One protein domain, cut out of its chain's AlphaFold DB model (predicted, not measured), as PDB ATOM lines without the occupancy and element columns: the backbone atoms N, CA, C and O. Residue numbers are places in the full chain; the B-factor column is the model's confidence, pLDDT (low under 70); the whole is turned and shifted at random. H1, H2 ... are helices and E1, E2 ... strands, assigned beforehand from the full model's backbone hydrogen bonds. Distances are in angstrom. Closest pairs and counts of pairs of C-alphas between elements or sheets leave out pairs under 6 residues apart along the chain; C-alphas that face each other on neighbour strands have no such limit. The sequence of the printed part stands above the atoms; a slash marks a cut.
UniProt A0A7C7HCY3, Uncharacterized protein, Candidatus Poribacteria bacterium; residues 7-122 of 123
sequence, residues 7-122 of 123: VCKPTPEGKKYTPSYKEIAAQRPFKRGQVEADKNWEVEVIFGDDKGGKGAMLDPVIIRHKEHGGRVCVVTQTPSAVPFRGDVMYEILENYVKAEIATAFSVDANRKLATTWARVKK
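Overview. This is residues 7 to 122 of the 123 residues of an uncharacterized protein of Candidatus Poribacteria bacterium (UniProt A0A7C7HCY3). A compact body sends out one long arm: the body holds the small antiparallel sheet E3 E4 E5 with the short helix H2 along E3, while the pair E1 E2 lies at the end away from the arm. The long helix H3 starts in the body, where it meets H1, and leads out of it; residues 103 to 122, with the end of H3 and the whole of H4, stick out. The printed part has 116 residues with four named helices and five named strands, in the order E1 H1 E2 H2 E3 E4 E5 H3 H4, and is of mixed class. The whole is loose, with a radius of gyration of the C-alphas of 18.1 A, and elongated, spanning 64 by 34 by 23 A.

Arrangement. Start at E1, residues 7 to 10, and look across to its antiparallel neighbour E2, residues 24 to 26: N 8 and O 24 are 2.8 A apart, within hydrogen-bond range. Between them in the chain is H1, residues 12 to 17. Next find H2, residues 32 to 37, which is on the sheet of E3, residues 41 to 46, E4, residues 61 to 65, and E5, residues 71 to 74. H2 has a height over the sheet of 7.2 A and is only just over E3, with 3 of its C-alphas falling on it; it runs along the strands, at 2 degrees to E3 on the local plane. Their closest C-alphas are those of Val 35 and Trp 41, 6.1 A apart. E3 E4 E5 is a meander, each strand the antiparallel neighbour of the one before, and E3 and E4, like E4 and E5, form a hairpin. Look at N 42 and O 64, 2.9 A, and at N 63 and O 72, 3.0 A, both within hydrogen-bond range. H3, residues 85 to 105, touches H1 with residues 91 to 96 alone, about perpendicular at 86 degrees, closest at the C-alphas of Tyr 17 and Asn 95, 5.3 A. H1 only grazes the sheet with residues 12 to 14, and H3 with residues 89 to 97. H4, residues 113 to 120, is apart from H3. Every O i to N i+4 pair is within hydrogen-bond range in H1 and H2, but 12 of 17 in H3 and 3 of 4 in H4.

Along the chain. Find C-alpha 7 at (-11.909, -17.975, 12.180), where E1 begins. E3 is 14.1 A long and E4 13.6 A. From C-alpha 85 at (-19.948, -31.103, 8.879) H3 runs 27.4 A, with a kink of 38 degrees near residue 99. H4, 10.9 A long, ends at C-alpha 120 at (-56.267, -50.796, 38.886).

Size, cuts and confidence. The C-alphas farthest apart, those of Val 7 and Lys 122, are 64.3 A apart. The printed part has no cut, and the link from E3 to E4 is long, with 14 residues. Without residues 103 to 122 the body spans 36 by 28 by 23 A. The mean pLDDT of the printed part is 88.4; look for values under 70 at residues 105 to 122.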
ATOM      1  N   VAL A   7     -12.418 -16.670  11.755       93.12
ATOM      2  CA  VAL A   7     -11.909 -17.975  12.180       93.12
ATOM      3  C   VAL A   7     -12.569 -18.362  13.499       93.12
ATOM      4  O   VAL A   7     -12.218 -17.829  14.547       93.12
ATOM      5  N   CYS A   8     -13.547 -19.261  13.431       95.12
ATOM      6  CA  CYS A   8     -14.241 -19.808  14.588       95.12
ATOM      7  C   CYS A   8     -13.577 -21.117  14.998       95.12
ATOM      8  O   CYS A   8     -13.232 -21.939  14.148       95.12
ATOM      9  N   LYS A   9     -13.408 -21.302  16.304       96.56
ATOM     10  CA  LYS A   9     -12.750 -22.464  16.903       96.56
ATOM     11  C   LYS A   9     -13.562 -23.025  18.066       96.56
ATOM     12  O   LYS A   9     -14.362 -22.289  18.651       96.56
ATOM     13  N   PRO A  10     -13.352 -24.303  18.431       97.94
ATOM     14  CA  PRO A  10     -14.138 -24.947  19.478       97.94
ATOM     15  C   PRO A  10     -14.063 -24.209  20.819       97.94
ATOM     16  O   PRO A  10     -12.973 -23.940  21.339       97.94
ATOM     17  N   THR A  11     -15.227 -23.922  21.398       98.31
ATOM     18  CA  THR A  11     -15.376 -23.466  22.790       98.31
ATOM     19  C   THR A  11     -15.253 -24.661  23.755       98.31
ATOM     20  O   THR A  11     -15.160 -25.807  23.303       98.31
ATOM     21  N   PRO A  12     -15.267 -24.461  25.089       98.19
ATOM     22  CA  PRO A  12     -15.367 -25.577  26.033       98.19
ATOM     23  C   PRO A  12     -16.586 -26.477  25.779       98.19
ATOM     24  O   PRO A  12     -16.438 -27.697  25.745       98.19
ATOM     25  N   GLU A  13     -17.754 -25.888  25.510       97.94
ATOM     26  CA  GLU A  13     -18.966 -26.651  25.181       97.94
ATOM     27  C   GLU A  13     -18.853 -27.343  23.821       97.94
ATOM     28  O   GLU A  13     -19.271 -28.488  23.679       97.94
ATOM     29  N   GLY A  14     -18.216 -26.708  22.834       97.50
ATOM     30  CA  GLY A  14     -17.918 -27.350  21.554       97.50
ATOM     31  C   GLY A  14     -17.027 -28.574  21.698       97.50
ATOM     32  O   GLY A  14     -17.292 -29.607  21.101       97.50
ATOM     33  N   LYS A  15     -15.998 -28.508  22.545       98.06
ATOM     34  CA  LYS A  15     -15.142 -29.672  22.823       98.06
ATOM     35  C   LYS A  15     -15.902 -30.801  23.516       98.06
ATOM     36  O   LYS A  15     -15.572 -31.962  23.304       98.06
ATOM     37  N   LYS A  16     -16.885 -30.460  24.351       98.12
ATOM     38  CA  LYS A  16     -17.709 -31.424  25.088       98.12
ATOM     39  C   LYS A  16     -18.743 -32.096  24.187       98.12
ATOM     40  O   LYS A  16     -18.842 -33.317  24.182       98.12
ATOM     41  N   TYR A  17     -19.520 -31.303  23.456       98.12
ATOM     42  CA  TYR A  17     -20.698 -31.781  22.736       98.12
ATOM     43  C   TYR A  17     -20.453 -32.033  21.250       98.12
ATOM     44  O   TYR A  17     -21.154 -32.857  20.676       98.12
ATOM     45  N   THR A  18     -19.463 -31.379  20.638       97.88
ATOM     46  CA  THR A  18     -19.121 -31.513  19.211       97.88
ATOM     47  C   THR A  18     -17.624 -31.807  19.013       97.88
ATOM     48  O   THR A  18     -16.905 -30.974  18.453       97.88
ATOM     49  N   PRO A  19     -17.092 -32.934  19.521       98.00
ATOM     50  CA  PRO A  19     -15.656 -33.225  19.485       98.00
ATOM     51  C   PRO A  19     -15.066 -33.312  18.068       98.00
ATOM     52  O   PRO A  19     -13.860 -33.104  17.904       98.00
ATOM     53  N   SER A  20     -15.883 -33.562  17.043       97.88
ATOM     54  CA  SER A  20     -15.439 -33.548  15.644       97.88
ATOM     55  C   SER A  20     -15.262 -32.137  15.078       97.88
ATOM     56  O   SER A  20     -14.650 -31.972  14.017       97.88
ATOM     57  N   TYR A  21     -15.766 -31.106  15.765       97.25
ATOM     58  CA  TYR A  21     -15.653 -29.726  15.316       97.25
ATOM     59  C   TYR A  21     -14.199 -29.244  15.366       97.25
ATOM     60  O   TYR A  21     -13.521 -29.301  16.394       97.25
ATOM     61  N   LYS A  22     -13.726 -28.725  14.232       95.75
ATOM     62  CA  LYS A  22     -12.394 -28.136  14.068       95.75
ATOM     63  C   LYS A  22     -12.519 -26.679  13.659       95.75
ATOM     64  O   LYS A  22     -13.545 -26.259  13.130       95.75
ATOM     65  N   GLU A  23     -11.450 -25.927  13.893       95.06
ATOM     66  CA  GLU A  23     -11.371 -24.525  13.501       95.06
ATOM     67  C   GLU A  23     -11.638 -24.340  11.998       95.06
ATOM     68  O   GLU A  23     -11.103 -25.078  11.167       95.06
ATOM     69  N   ILE A  24     -12.481 -23.359  11.659       94.06
ATOM     70  CA  ILE A  24     -12.819 -22.991  10.278       94.06
ATOM     71  C   ILE A  24     -12.932 -21.482  10.124       94.06
ATOM     72  O   ILE A  24     -13.368 -20.779  11.034       94.06
ATOM     73  N   ALA A  25     -12.644 -20.985   8.923       93.12
ATOM     74  CA  ALA A  25     -13.067 -19.652   8.517       93.12
ATOM     75  C   ALA A  25     -14.579 -19.664   8.232       93.12
ATOM     76  O   ALA A  25     -15.020 -20.042   7.138       93.12
ATOM     77  N   ALA A  26     -15.375 -19.276   9.228       90.00
ATOM     78  CA  ALA A  26     -16.812 -19.111   9.085       90.00
ATOM     79  C   ALA A  26     -17.087 -17.856   8.248       90.00
ATOM     80  O   ALA A  26     -16.678 -16.749   8.598       90.00
ATOM     81  N   GLN A  27     -17.785 -18.029   7.129       89.81
ATOM     82  CA  GLN A  27     -18.135 -16.924   6.236       89.81
ATOM     83  C   GLN A  27     -19.392 -16.198   6.690       89.81
ATOM     84  O   GLN A  27     -19.571 -15.038   6.359       89.81
ATOM     85  N   ARG A  28     -20.294 -16.873   7.410       87.69
ATOM     86  CA  ARG A  28     -21.519 -16.253   7.931       87.69
ATOM     87  C   ARG A  28     -21.817 -16.731   9.351       87.69
ATOM     88  O   ARG A  28     -22.851 -17.357   9.581       87.69
ATOM     89  N   PRO A  29     -20.932 -16.438  10.318       92.94
ATOM     90  CA  PRO A  29     -21.234 -16.692  11.716       92.94
ATOM     91  C   PRO A  29     -22.346 -15.757  12.195       92.94
ATOM     92  O   PRO A  29     -22.505 -14.627  11.701       92.94
ATOM     93  N   PHE A  30     -23.098 -16.202  13.198       93.81
ATOM     94  CA  PHE A  30     -24.032 -15.331  13.905       93.81
ATOM     95  C   PHE A  30     -23.248 -14.287  14.695       93.81
ATOM     96  O   PHE A  30     -22.261 -14.599  15.355       93.81
ATOM     97  N   LYS A  31     -23.709 -13.037  14.678       93.75
ATOM     98  CA  LYS A  31     -23.178 -11.995  15.563       93.75
ATOM     99  C   LYS A  31     -23.947 -12.037  16.874       93.75
ATOM    100  O   LYS A  31     -25.144 -11.751  16.865       93.75
ATOM    101  N   ARG A  32     -23.268 -12.315  17.989       94.94
ATOM    102  CA  ARG A  32     -23.861 -12.367  19.338       94.94
ATOM    103  C   ARG A  32     -24.745 -11.149  19.616       94.94
ATOM    104  O   ARG A  32     -25.926 -11.302  19.898       94.94
ATOM    105  N   GLY A  33     -24.205  -9.949  19.401       94.38
ATOM    106  CA  GLY A  33     -24.934  -8.702  19.638       94.38
ATOM    107  C   GLY A  33     -26.181  -8.513  18.765       94.38
ATOM    108  O   GLY A  33     -27.068  -7.766  19.147       94.38
ATOM    109  N   GLN A  34     -26.292  -9.185  17.609       92.25
ATOM    110  CA  GLN A  34     -27.522  -9.144  16.806       92.25
ATOM    111  C   GLN A  34     -28.606 -10.075  17.358       92.25
ATOM    112  O   GLN A  34     -29.777  -9.731  17.270       92.25
ATOM    113  N   VAL A  35     -28.220 -11.223  17.925       94.88
ATOM    114  CA  VAL A  35     -29.157 -12.118  18.621       94.88
ATOM    115  C   VAL A  35     -29.658 -11.434  19.891       94.88
ATOM    116  O   VAL A  35     -30.855 -11.382  20.125       94.88
ATOM    117  N   GLU A  36     -28.748 -10.851  20.671       94.44
ATOM    118  CA  GLU A  36     -29.064 -10.177  21.939       94.44
ATOM    119  C   GLU A  36     -29.841  -8.862  21.759       94.44
ATOM    120  O   GLU A  36     -30.547  -8.443  22.676       94.44
ATOM    121  N   ALA A  37     -29.739  -8.213  20.593       96.19
ATOM    122  CA  ALA A  37     -30.533  -7.026  20.276       96.19
ATOM    123  C   ALA A  37     -32.028  -7.339  20.094       96.19
ATOM    124  O   ALA A  37     -32.864  -6.464  20.324       96.19
ATOM    125  N   ASP A  38     -32.378  -8.566  19.696       96.06
ATOM    126  CA  ASP A  38     -33.765  -9.018  19.677       96.06
ATOM    127  C   ASP A  38     -34.122  -9.648  21.027       96.06
ATOM    128  O   ASP A  38     -33.679 -10.741  21.381       96.06
ATOM    129  N   LYS A  39     -34.989  -8.967  21.782       96.88
ATOM    130  CA  LYS A  39     -35.426  -9.411  23.112       96.88
ATOM    131  C   LYS A  39     -36.064 -10.804  23.116       96.88
ATOM    132  O   LYS A  39     -36.069 -11.439  24.174       96.88
ATOM    133  N   ASN A  40     -36.583 -11.269  21.979       97.62
ATOM    134  CA  ASN A  40     -37.273 -12.549  21.851       97.62
ATOM    135  C   ASN A  40     -36.316 -13.742  21.771       97.62
ATOM    136  O   ASN A  40     -36.731 -14.866  22.053       97.62
ATOM    137  N   TRP A  41     -35.049 -13.510  21.426       97.94
ATOM    138  CA  TRP A  41     -34.054 -14.561  21.248       97.94
ATOM    139  C   TRP A  41     -32.984 -14.525  22.341       97.94
ATOM    140  O   TRP A  41     -32.732 -13.512  22.997       97.94
ATOM    141  N   GLU A  42     -32.361 -15.672  22.563       97.19
ATOM    142  CA  GLU A  42     -31.159 -15.821  23.378       97.19
ATOM    143  C   GLU A  42     -30.204 -16.824  22.745       97.19
ATOM    144  O   GLU A  42     -30.608 -17.710  21.988       97.19
ATOM    145  N   VAL A  43     -28.923 -16.687  23.078       97.44
ATOM    146  CA  VAL A  43     -27.923 -17.706  22.774       97.44
ATOM    147  C   VAL A  43     -28.060 -18.821  23.806       97.44
ATOM    148  O   VAL A  43     -27.890 -18.576  24.996       97.44
ATOM    149  N   GLU A  44     -28.372 -20.032  23.351       96.81
ATOM    150  CA  GLU A  44     -28.572 -21.193  24.224       96.81
ATOM    151  C   GLU A  44     -27.260 -21.949  24.453       96.81
ATOM    152  O   GLU A  44     -26.901 -22.239  25.590       96.81
ATOM    153  N   VAL A  45     -26.502 -22.212  23.385       97.62
ATOM    154  CA  VAL A  45     -25.169 -22.822  23.480       97.62
ATOM    155  C   VAL A  45     -24.296 -22.409  22.302       97.62
ATOM    156  O   VAL A  45     -24.751 -22.334  21.160       97.62
ATOM    157  N   ILE A  46     -23.021 -22.145  22.590       98.06
ATOM    158  CA  ILE A  46     -22.000 -21.771  21.608       98.06
ATOM    159  C   ILE A  46     -21.006 -22.924  21.515       98.06
ATOM    160  O   ILE A  46     -20.240 -23.139  22.454       98.06
ATOM    161  N   PHE A  47     -20.980 -23.635  20.392       98.12
ATOM    162  CA  PHE A  47     -20.013 -24.710  20.151       98.12
ATOM    163  C   PHE A  47     -18.713 -24.172  19.540       98.12
ATOM    164  O   PHE A  47     -17.624 -24.655  19.849       98.12
ATOM    165  N   GLY A  48     -18.799 -23.126  18.720       97.75
ATOM    166  CA  GLY A  48     -17.638 -22.446  18.159       97.75
ATOM    167  C   GLY A  48     -17.780 -20.933  18.187       97.75
ATOM    168  O   GLY A  48     -18.872 -20.398  17.982       97.75
ATOM    169  N   ASP A  49     -16.673 -20.239  18.455       97.25
ATOM    170  CA  ASP A  49     -16.599 -18.787  18.298       97.25
ATOM    171  C   ASP A  49     -15.200 -18.293  17.897       97.25
ATOM    172  O   ASP A  49     -14.225 -19.049  17.922       97.25
ATOM    173  N   ASP A  50     -15.087 -17.012  17.543       95.75
ATOM    174  CA  ASP A  50     -13.838 -16.386  17.084       95.75
ATOM    175  C   ASP A  50     -12.732 -16.265  18.148       95.75
ATOM    176  O   ASP A  50     -11.592 -15.904  17.844       95.75
ATOM    177  N   LYS A  51     -13.022 -16.585  19.415       95.88
ATOM    178  CA  LYS A  51     -12.068 -16.498  20.535       95.88
ATOM    179  C   LYS A  51     -11.961 -17.779  21.371       95.88
ATOM    180  O   LYS A  51     -11.247 -17.773  22.370       95.88
ATOM    181  N   GLY A  52     -12.585 -18.884  20.963       91.44
ATOM    182  CA  GLY A  52     -12.604 -20.154  21.694       91.44
ATOM    183  C   GLY A  52     -13.361 -20.119  23.029       91.44
ATOM    184  O   GLY A  52     -12.951 -20.797  23.970       91.44
ATOM    185  N   GLY A  53     -14.433 -19.332  23.143       90.94
ATOM    186  CA  GLY A  53     -15.340 -19.311  24.305       90.94
ATOM    187  C   GLY A  53     -15.686 -17.917  24.837       90.94
ATOM    188  O   GLY A  53     -16.416 -17.789  25.819       90.94
ATOM    189  N   LYS A  54     -15.141 -16.858  24.232       92.12
ATOM    190  CA  LYS A  54     -15.417 -15.447  24.580       92.12
ATOM    191  C   LYS A  54     -15.645 -14.592  23.332       92.12
ATOM    192  O   LYS A  54     -15.453 -13.375  23.360       92.12
ATOM    193  N   GLY A  55     -15.970 -15.243  22.220       93.81
ATOM    194  CA  GLY A  55     -16.139 -14.621  20.920       93.81
ATOM    195  C   GLY A  55     -17.518 -13.994  20.739       93.81
ATOM    196  O   GLY A  55     -18.474 -14.289  21.466       93.81
ATOM    197  N   ALA A  56     -17.611 -13.109  19.752       94.69
ATOM    198  CA  ALA A  56     -18.850 -12.457  19.336       94.69
ATOM    199  C   ALA A  56     -19.355 -12.970  17.979       94.69
ATOM    200  O   ALA A  56     -20.491 -12.668  17.611       94.69
ATOM    201  N   MET A  57     -18.536 -13.734  17.256       95.56
ATOM    202  CA  MET A  57     -18.894 -14.418  16.016       95.56
ATOM    203  C   MET A  57     -19.077 -15.893  16.339       95.56
ATOM    204  O   MET A  57     -18.137 -16.530  16.798       95.56
ATOM    205  N   LEU A  58     -20.292 -16.402  16.171       96.25
ATOM    206  CA  LEU A  58     -20.730 -17.689  16.700       96.25
ATOM    207  C   LEU A  58     -21.028 -18.657  15.551       96.25
ATOM    208  O   LEU A  58     -21.912 -18.390  14.731       96.25
ATOM    209  N   ASP A  59     -20.293 -19.763  15.504       95.12
ATOM    210  CA  ASP A  59     -20.478 -20.874  14.568       95.12
ATOM    211  C   ASP A  59     -19.609 -22.071  15.005       95.12
ATOM    212  O   ASP A  59     -18.387 -21.916  15.042       95.12
ATOM    213  N   PRO A  60     -20.175 -23.257  15.303       97.12
ATOM    214  CA  PRO A  60     -21.601 -23.574  15.396       97.12
ATOM    215  C   PRO A  60     -22.255 -22.986  16.653       97.12
ATOM    216  O   PRO A  60     -21.609 -22.804  17.689       97.12
ATOM    217  N   VAL A  61     -23.559 -22.711  16.584       97.62
ATOM    218  CA  VAL A  61     -24.336 -22.136  17.697       97.62
ATOM    219  C   VAL A  61     -25.807 -22.538  17.605       97.62
ATOM    220  O   VAL A  61     -26.349 -22.681  16.504       97.62
ATOM    221  N   ILE A  62     -26.460 -22.672  18.763       97.62
ATOM    222  CA  ILE A  62     -27.919 -22.750  18.880       97.62
ATOM    223  C   ILE A  62     -28.430 -21.483  19.558       97.62
ATOM    224  O   ILE A  62     -27.943 -21.085  20.620       97.62
ATOM    225  N   ILE A  63     -29.443 -20.873  18.948       97.56
ATOM    226  CA  ILE A  63     -30.242 -19.816  19.566       97.56
ATOM    227  C   ILE A  63     -31.654 -20.320  19.837       97.56
ATOM    228  O   ILE A  63     -32.174 -21.163  19.098       97.56
ATOM    229  N   ARG A  64     -32.285 -19.763  20.869       97.38
ATOM    230  CA  ARG A  64     -33.615 -20.149  21.339       97.38
ATOM    231  C   ARG A  64     -34.539 -18.951  21.385       97.38
ATOM    232  O   ARG A  64     -34.164 -17.891  21.879       97.38
ATOM    233  N   HIS A  65     -35.764 -19.133  20.920       97.75
ATOM    234  CA  HIS A  65     -36.838 -18.187  21.152       97.75
ATOM    235  C   HIS A  65     -37.351 -18.355  22.583       97.75
ATOM    236  O   HIS A  65     -37.707 -19.462  22.999       97.75
ATOM    237  N   LYS A  66     -37.423 -17.265  23.343       96.44
ATOM    238  CA  LYS A  66     -37.731 -17.297  24.778       96.44
ATOM    239  C   LYS A  66     -39.166 -17.720  25.082       96.44
ATOM    240  O   LYS A  66     -39.380 -18.430  26.055       96.44
ATOM    241  N   GLU A  67     -40.119 -17.319  24.239       95.50
ATOM    242  CA  GLU A  67     -41.551 -17.590  24.453       95.50
ATOM    243  C   GLU A  67     -41.928 -19.058  24.205       95.50
ATOM    244  O   GLU A  67     -42.395 -19.741  25.109       95.50
ATOM    245  N   HIS A  68     -41.701 -19.566  22.992       93.12
ATOM    246  CA  HIS A  68     -42.141 -20.908  22.595       93.12
ATOM    247  C   HIS A  68     -41.008 -21.950  22.564       93.12
ATOM    248  O   HIS A  68     -41.231 -23.096  22.185       93.12
ATOM    249  N   GLY A  69     -39.770 -21.570  22.904       93.31
ATOM    250  CA  GLY A  69     -38.631 -22.494  22.964       93.31
ATOM    251  C   GLY A  69     -38.149 -23.032  21.612       93.31
ATOM    252  O   GLY A  69     -37.380 -23.994  21.579       93.31
ATOM    253  N   GLY A  70     -38.594 -22.439  20.500       94.88
ATOM    254  CA  GLY A  70     -38.144 -22.816  19.159       94.88
ATOM    255  C   GLY A  70     -36.667 -22.486  18.976       94.88
ATOM    256  O   GLY A  70     -36.186 -21.501  19.528       94.88
ATOM    257  N   ARG A  71     -35.938 -23.318  18.232       96.50
ATOM    258  CA  ARG A  71     -34.481 -23.221  18.115       96.50
ATOM    259  C   ARG A  71     -34.040 -23.100  16.674       96.50
ATOM    260  O   ARG A  71     -34.618 -23.727  15.789       96.50
ATOM    261  N   VAL A  72     -32.974 -22.340  16.470       95.81
ATOM    262  CA  VAL A  72     -32.237 -22.296  15.207       95.81
ATOM    263  C   VAL A  72     -30.812 -22.728  15.496       95.81
ATOM    264  O   VAL A  72     -30.161 -22.178  16.383       95.81
ATOM    265  N   CYS A  73     -30.343 -23.718  14.742       95.25
ATOM    266  CA  CYS A  73     -28.978 -24.211  14.806       95.25
ATOM    267  C   CYS A  73     -28.274 -23.887  13.491       95.25
ATOM    268  O   CYS A  73     -28.786 -24.213  12.416       95.25
ATOM    269  N   VAL A  74     -27.099 -23.270  13.574       93.12
ATOM    270  CA  VAL A  74     -26.180 -23.163  12.438       93.12
ATOM    271  C   VAL A  74     -24.989 -24.073  12.663       93.12
ATOM    272  O   VAL A  74     -24.403 -24.090  13.743       93.12
ATOM    273  N   VAL A  75     -24.643 -24.821  11.616       93.50
ATOM    274  CA  VAL A  75     -23.561 -25.804  11.633       93.50
ATOM    275  C   VAL A  75     -22.582 -25.490  10.513       93.50
ATOM    276  O   VAL A  75     -22.833 -25.816   9.352       93.50
ATOM    277  N   THR A  76     -21.432 -24.907  10.846       91.69
ATOM    278  CA  THR A  76     -20.297 -24.690   9.933       91.69
ATOM    279  C   THR A  76     -20.677 -23.907   8.668       91.69
ATOM    280  O   THR A  76     -20.601 -24.419   7.544       91.69
ATOM    281  N   GLN A  77     -21.096 -22.653   8.845       90.19
ATOM    282  CA  GLN A  77     -21.435 -21.697   7.784       90.19
ATOM    283  C   GLN A  77     -20.181 -21.268   7.003       90.19
ATOM    284  O   GLN A  77     -19.641 -20.169   7.151       90.19
ATOM    285  N   THR A  78     -19.726 -22.153   6.121       89.31
ATOM    286  CA  THR A  78     -18.622 -21.927   5.186       89.31
ATOM    287  C   THR A  78     -18.950 -22.547   3.816       89.31
ATOM    288  O   THR A  78     -19.551 -23.626   3.769       89.31
ATOM    289  N   PRO A  79     -18.618 -21.879   2.692       87.12
ATOM    290  CA  PRO A  79     -18.900 -22.358   1.340       87.12
ATOM    291  C   PRO A  79     -18.049 -23.576   0.987       87.12
ATOM    292  O   PRO A  79     -18.454 -24.393   0.164       87.12
ATOM    293  N   SER A  80     -16.885 -23.719   1.623       85.75
ATOM    294  CA  SER A  80     -16.042 -24.892   1.466       85.75
ATOM    295  C   SER A  80     -16.726 -26.119   2.065       85.75
ATOM    296  O   SER A  80     -17.348 -26.062   3.131       85.75
ATOM    297  N   ALA A  81     -16.586 -27.256   1.388       86.12
ATOM    298  CA  ALA A  81     -16.904 -28.532   2.001       86.12
ATOM    299  C   ALA A  81     -15.943 -28.754   3.176       86.12
ATOM    300  O   ALA A  81     -14.725 -28.687   3.007       86.12
ATOM    301  N   VAL A  82     -16.493 -29.010   4.362       91.44
ATOM    302  CA  VAL A  82     -15.712 -29.429   5.527       91.44
ATOM    303  C   VAL A  82     -16.073 -30.880   5.842       91.44
ATOM    304  O   VAL A  82     -17.263 -31.190   5.949       91.44
ATOM    305  N   PRO A  83     -15.082 -31.785   5.956       93.00
ATOM    306  CA  PRO A  83     -15.338 -33.227   6.002       93.00
ATOM    307  C   PRO A  83     -16.119 -33.658   7.249       93.00
ATOM    308  O   PRO A  83     -16.804 -34.667   7.217       93.00
ATOM    309  N   PHE A  84     -16.067 -32.859   8.317       95.12
ATOM    310  CA  PHE A  84     -16.707 -33.134   9.604       95.12
ATOM    311  C   PHE A  84     -18.086 -32.470   9.770       95.12
ATOM    312  O   PHE A  84     -18.654 -32.524  10.856       95.12
ATOM    313  N   ARG A  85     -18.647 -31.800   8.745       94.62
ATOM    314  CA  ARG A  85     -19.948 -31.103   8.879       94.62
ATOM    315  C   ARG A  85     -21.062 -32.050   9.326       94.62
ATOM    316  O   ARG A  85     -21.859 -31.687  10.186       94.62
ATOM    317  N   GLY A  86     -21.112 -33.238   8.719       95.31
ATOM    318  CA  GLY A  86     -22.093 -34.269   9.054       95.31
ATOM    319  C   GLY A  86     -21.924 -34.762  10.488       95.31
ATOM    320  O   GLY A  86     -22.898 -34.784  11.235       95.31
ATOM    321  N   ASP A  87     -20.685 -35.054  10.886       97.88
ATOM    322  CA  ASP A  87     -20.361 -35.518  12.238       97.88
ATOM    323  C   ASP A  87     -20.748 -34.479  13.292       97.88
ATOM    324  O   ASP A  87     -21.441 -34.805  14.248       97.88
ATOM    325  N   VAL A  88     -20.410 -33.203  13.077       97.62
ATOM    326  CA  VAL A  88     -20.798 -32.116  13.991       97.62
ATOM    327  C   VAL A  88     -22.317 -31.986  14.086       97.62
ATOM    328  O   VAL A  88     -22.847 -31.784  15.174       97.62
ATOM    329  N   MET A  89     -23.044 -32.118  12.973       97.06
ATOM    330  CA  MET A  89     -24.508 -32.078  12.998       97.06
ATOM    331  C   MET A  89     -25.093 -33.242  13.810       97.06
ATOM    332  O   MET A  89     -25.991 -33.027  14.622       97.06
ATOM    333  N   TYR A  90     -24.567 -34.453  13.617       97.56
ATOM    334  CA  TYR A  90     -24.951 -35.642  14.378       97.56
ATOM    335  C   TYR A  90     -24.654 -35.481  15.875       97.56
ATOM    336  O   TYR A  90     -25.523 -35.722  16.709       97.56
ATOM    337  N   GLU A  91     -23.463 -34.999  16.215       98.25
ATOM    338  CA  GLU A  91     -23.025 -34.763  17.590       98.25
ATOM    339  C   GLU A  91     -23.889 -33.713  18.300       98.25
ATOM    340  O   GLU A  91     -24.284 -33.924  19.443       98.25
ATOM    341  N   ILE A  92     -24.274 -32.622  17.625       98.12
ATOM    342  CA  ILE A  92     -25.219 -31.647  18.193       98.12
ATOM    343  C   ILE A  92     -26.546 -32.329  18.549       98.12
ATOM    344  O   ILE A  92     -27.094 -32.086  19.626       98.12
ATOM    345  N   LEU A  93     -27.069 -33.183  17.667       96.31
ATOM    346  CA  LEU A  93     -28.338 -33.869  17.899       96.31
ATOM    347  C   LEU A  93     -28.244 -34.881  19.048       96.31
ATOM    348  O   LEU A  93     -29.081 -34.858  19.948       96.31
ATOM    349  N   GLU A  94     -27.233 -35.745  19.047       95.81
ATOM    350  CA  GLU A  94     -27.124 -36.831  20.026       95.81
ATOM    351  C   GLU A  94     -26.554 -36.377  21.373       95.81
ATOM    352  O   GLU A  94     -27.069 -36.774  22.420       95.81
ATOM    353  N   ASN A  95     -25.530 -35.525  21.372       97.25
ATOM    354  CA  ASN A  95     -24.820 -35.161  22.596       97.25
ATOM    355  C   ASN A  95     -25.441 -33.957  23.300       97.25
ATOM    356  O   ASN A  95     -25.313 -33.862  24.514       97.25
ATOM    357  N   TYR A  96     -26.092 -33.041  22.573       96.38
ATOM    358  CA  TYR A  96     -26.708 -31.855  23.173       96.38
ATOM    359  C   TYR A  96     -28.233 -31.913  23.129       96.38
ATOM    360  O   TYR A  96     -28.884 -31.914  24.170       96.38
ATOM    361  N   VAL A  97     -28.838 -32.006  21.941       94.38
ATOM    362  CA  VAL A  97     -30.301 -31.921  21.822       94.38
ATOM    363  C   VAL A  97     -30.978 -33.078  22.550       94.38
ATOM    364  O   VAL A  97     -31.879 -32.864  23.357       94.38
ATOM    365  N   LYS A  98     -30.541 -34.311  22.324       91.44
ATOM    366  CA  LYS A  98     -31.113 -35.471  23.004       91.44
ATOM    367  C   LYS A  98     -30.798 -35.473  24.502       91.44
ATOM    368  O   LYS A  98     -31.694 -35.767  25.290       91.44
ATOM    369  N   ALA A  99     -29.564 -35.144  24.884       90.25
ATOM    370  CA  ALA A  99     -29.086 -35.284  26.260       90.25
ATOM    371  C   ALA A  99     -29.495 -34.143  27.202       90.25
ATOM    372  O   ALA A  99     -29.705 -34.406  28.383       90.25
ATOM    373  N   GLU A 100     -29.620 -32.913  26.702       91.25
ATOM    374  CA  GLU A 100     -29.900 -31.718  27.510       91.25
ATOM    375  C   GLU A 100     -31.314 -31.177  27.265       91.25
ATOM    376  O   GLU A 100     -31.979 -30.712  28.188       91.25
ATOM    377  N   ILE A 101     -31.804 -31.248  26.020       88.06
ATOM    378  CA  ILE A 101     -33.112 -30.686  25.660       88.06
ATOM    379  C   ILE A 101     -34.210 -31.743  25.803       88.06
ATOM    380  O   ILE A 101     -35.177 -31.534  26.532       88.06
ATOM    381  N   ALA A 102     -34.106 -32.879  25.112       84.81
ATOM    382  CA  ALA A 102     -35.186 -33.869  25.058       84.81
ATOM    383  C   ALA A 102     -35.411 -34.576  26.404       84.81
ATOM    384  O   ALA A 102     -36.554 -34.810  26.796       84.81
ATOM    385  N   THR A 103     -34.339 -34.873  27.138       74.19
ATOM    386  CA  THR A 103     -34.390 -35.369  28.524       74.19
ATOM    387  C   THR A 103     -35.136 -34.414  29.452       74.19
ATOM    388  O   THR A 103     -35.951 -34.879  30.248       74.19
ATOM    389  N   ALA A 104     -34.956 -33.097  29.313       70.19
ATOM    390  CA  ALA A 104     -35.670 -32.109  30.123       70.19
ATOM    391  C   ALA A 104     -37.196 -32.141  29.904       70.19
ATOM    392  O   ALA A 104     -37.955 -31.807  30.813       70.19
ATOM    393  N   PHE A 105     -37.656 -32.591  28.731       66.56
ATOM    394  CA  PHE A 105     -39.080 -32.785  28.423       66.56
ATOM    395  C   PHE A 105     -39.561 -34.227  28.613       66.56
ATOM    396  O   PHE A 105     -40.745 -34.517  28.412       66.56
ATOM    397  N   SER A 106     -38.669 -35.152  28.976       64.38
ATOM    398  CA  SER A 106     -39.042 -36.546  29.165       64.38
ATOM    399  C   SER A 106     -39.919 -36.667  30.414       64.38
ATOM    400  O   SER A 106     -39.474 -36.545  31.552       64.38
ATOM    401  N   VAL A 107     -41.223 -36.865  30.201       57.50
ATOM    402  CA  VAL A 107     -42.119 -37.245  31.291       57.50
ATOM    403  C   VAL A 107     -41.731 -38.650  31.730       57.50
ATOM    404  O   VAL A 107     -41.711 -39.572  30.913       57.50
ATOM    405  N   ASP A 108     -41.417 -38.803  33.016       56.62
ATOM    406  CA  ASP A 108     -41.148 -40.098  33.632       56.62
ATOM    407  C   ASP A 108     -42.259 -41.076  33.217       56.62
ATOM    408  O   ASP A 108     -43.444 -40.836  33.475       56.62
ATOM    409  N   ALA A 109     -41.908 -42.146  32.499       55.53
ATOM    410  CA  ALA A 109     -42.889 -43.076  31.943       55.53
ATOM    411  C   ALA A 109     -43.764 -43.705  33.047       55.53
ATOM    412  O   ALA A 109     -44.920 -44.055  32.796       55.53
ATOM    413  N   ASN A 110     -43.256 -43.756  34.285       53.88
ATOM    414  CA  ASN A 110     -43.999 -44.191  35.469       53.88
ATOM    415  C   ASN A 110     -45.112 -43.224  35.903       53.88
ATOM    416  O   ASN A 110     -46.025 -43.633  36.619       53.88
ATOM    417  N   ARG A 111     -45.071 -41.957  35.476       47.88
ATOM    418  CA  ARG A 111     -46.100 -40.939  35.757       47.88
ATOM    419  C   ARG A 111     -47.151 -40.806  34.654       47.88
ATOM    420  O   ARG A 111     -48.073 -40.004  34.789       47.88
ATOM    421  N   LYS A 112     -47.067 -41.588  33.570       54.34
ATOM    422  CA  LYS A 112     -48.145 -41.642  32.574       54.34
ATOM    423  C   LYS A 112     -49.340 -42.386  33.178       54.34
ATOM    424  O   LYS A 112     -49.263 -43.586  33.425       54.34
ATOM    425  N   LEU A 113     -50.455 -41.675  33.367       55.88
ATOM    426  CA  LEU A 113     -51.728 -42.188  33.907       55.88
ATOM    427  C   LEU A 113     -52.162 -43.530  33.288       55.88
ATOM    428  O   LEU A 113     -52.741 -44.363  33.980       55.88
ATOM    429  N   ALA A 114     -51.845 -43.775  32.012       57.56
ATOM    430  CA  ALA A 114     -52.130 -45.035  31.322       57.56
ATOM    431  C   ALA A 114     -51.540 -46.273  32.034       57.56
ATOM    432  O   ALA A 114     -52.192 -47.316  32.088       57.56
ATOM    433  N   THR A 115     -50.357 -46.154  32.646       53.41
ATOM    434  CA  THR A 115     -49.709 -47.239  33.402       53.41
ATOM    435  C   THR A 115     -50.377 -47.450  34.770       53.41
ATOM    436  O   THR A 115     -50.471 -48.580  35.252       53.41
ATOM    437  N   THR A 116     -50.909 -46.387  35.384       53.81
ATOM    438  CA  THR A 116     -51.670 -46.460  36.644       53.81
ATOM    439  C   THR A 116     -53.025 -47.147  36.441       53.81
ATOM    440  O   THR A 116     -53.393 -48.016  37.231       53.81
ATOM    441  N   TRP A 117     -53.733 -46.855  35.343       52.50
ATOM    442  CA  TRP A 117     -55.025 -47.483  35.023       52.50
ATOM    443  C   TRP A 117     -54.924 -48.991  34.758       52.50
ATOM    444  O   TRP A 117     -55.812 -49.743  35.161       52.50
ATOM    445  N   ALA A 118     -53.835 -49.457  34.139       57.88
ATOM    446  CA  ALA A 118     -53.602 -50.885  33.911       57.88
ATOM    447  C   ALA A 118     -53.395 -51.676  35.221       57.88
ATOM    448  O   ALA A 118     -53.745 -52.852  35.289       57.88
ATOM    449  N   ARG A 119     -52.875 -51.038  36.280       55.41
ATOM    450  CA  ARG A 119     -52.726 -51.661  37.610       55.41
ATOM    451  C   ARG A 119     -54.037 -51.757  38.390       55.41
ATOM    452  O   ARG A 119     -54.197 -52.703  39.151       55.41
ATOM    453  N   VAL A 120     -54.964 -50.818  38.193       57.72
ATOM    454  CA  VAL A 120     -56.267 -50.796  38.886       57.72
ATOM    455  C   VAL A 120     -57.245 -51.831  38.309       57.72
ATOM    456  O   VAL A 120     -58.134 -52.290  39.014       57.72
ATOM    457  N   LYS A 121     -57.071 -52.250  37.048       49.81
ATOM    458  CA  LYS A 121     -57.973 -53.193  36.357       49.81
ATOM    459  C   LYS A 121     -57.637 -54.682  36.527       49.81
ATOM    460  O   LYS A 121     -58.181 -55.495  35.784       49.81
ATOM    461  N   LYS A 122     -56.771 -55.067  37.472       47.25
ATOM    462  CA  LYS A 122     -56.623 -56.490  37.826       47.25
ATOM    463  C   LYS A 122     -57.860 -56.950  38.614       47.25
ATOM    464  O   LYS A 122     -57.883 -56.813  39.833       47.25
TER     465      LYS A 122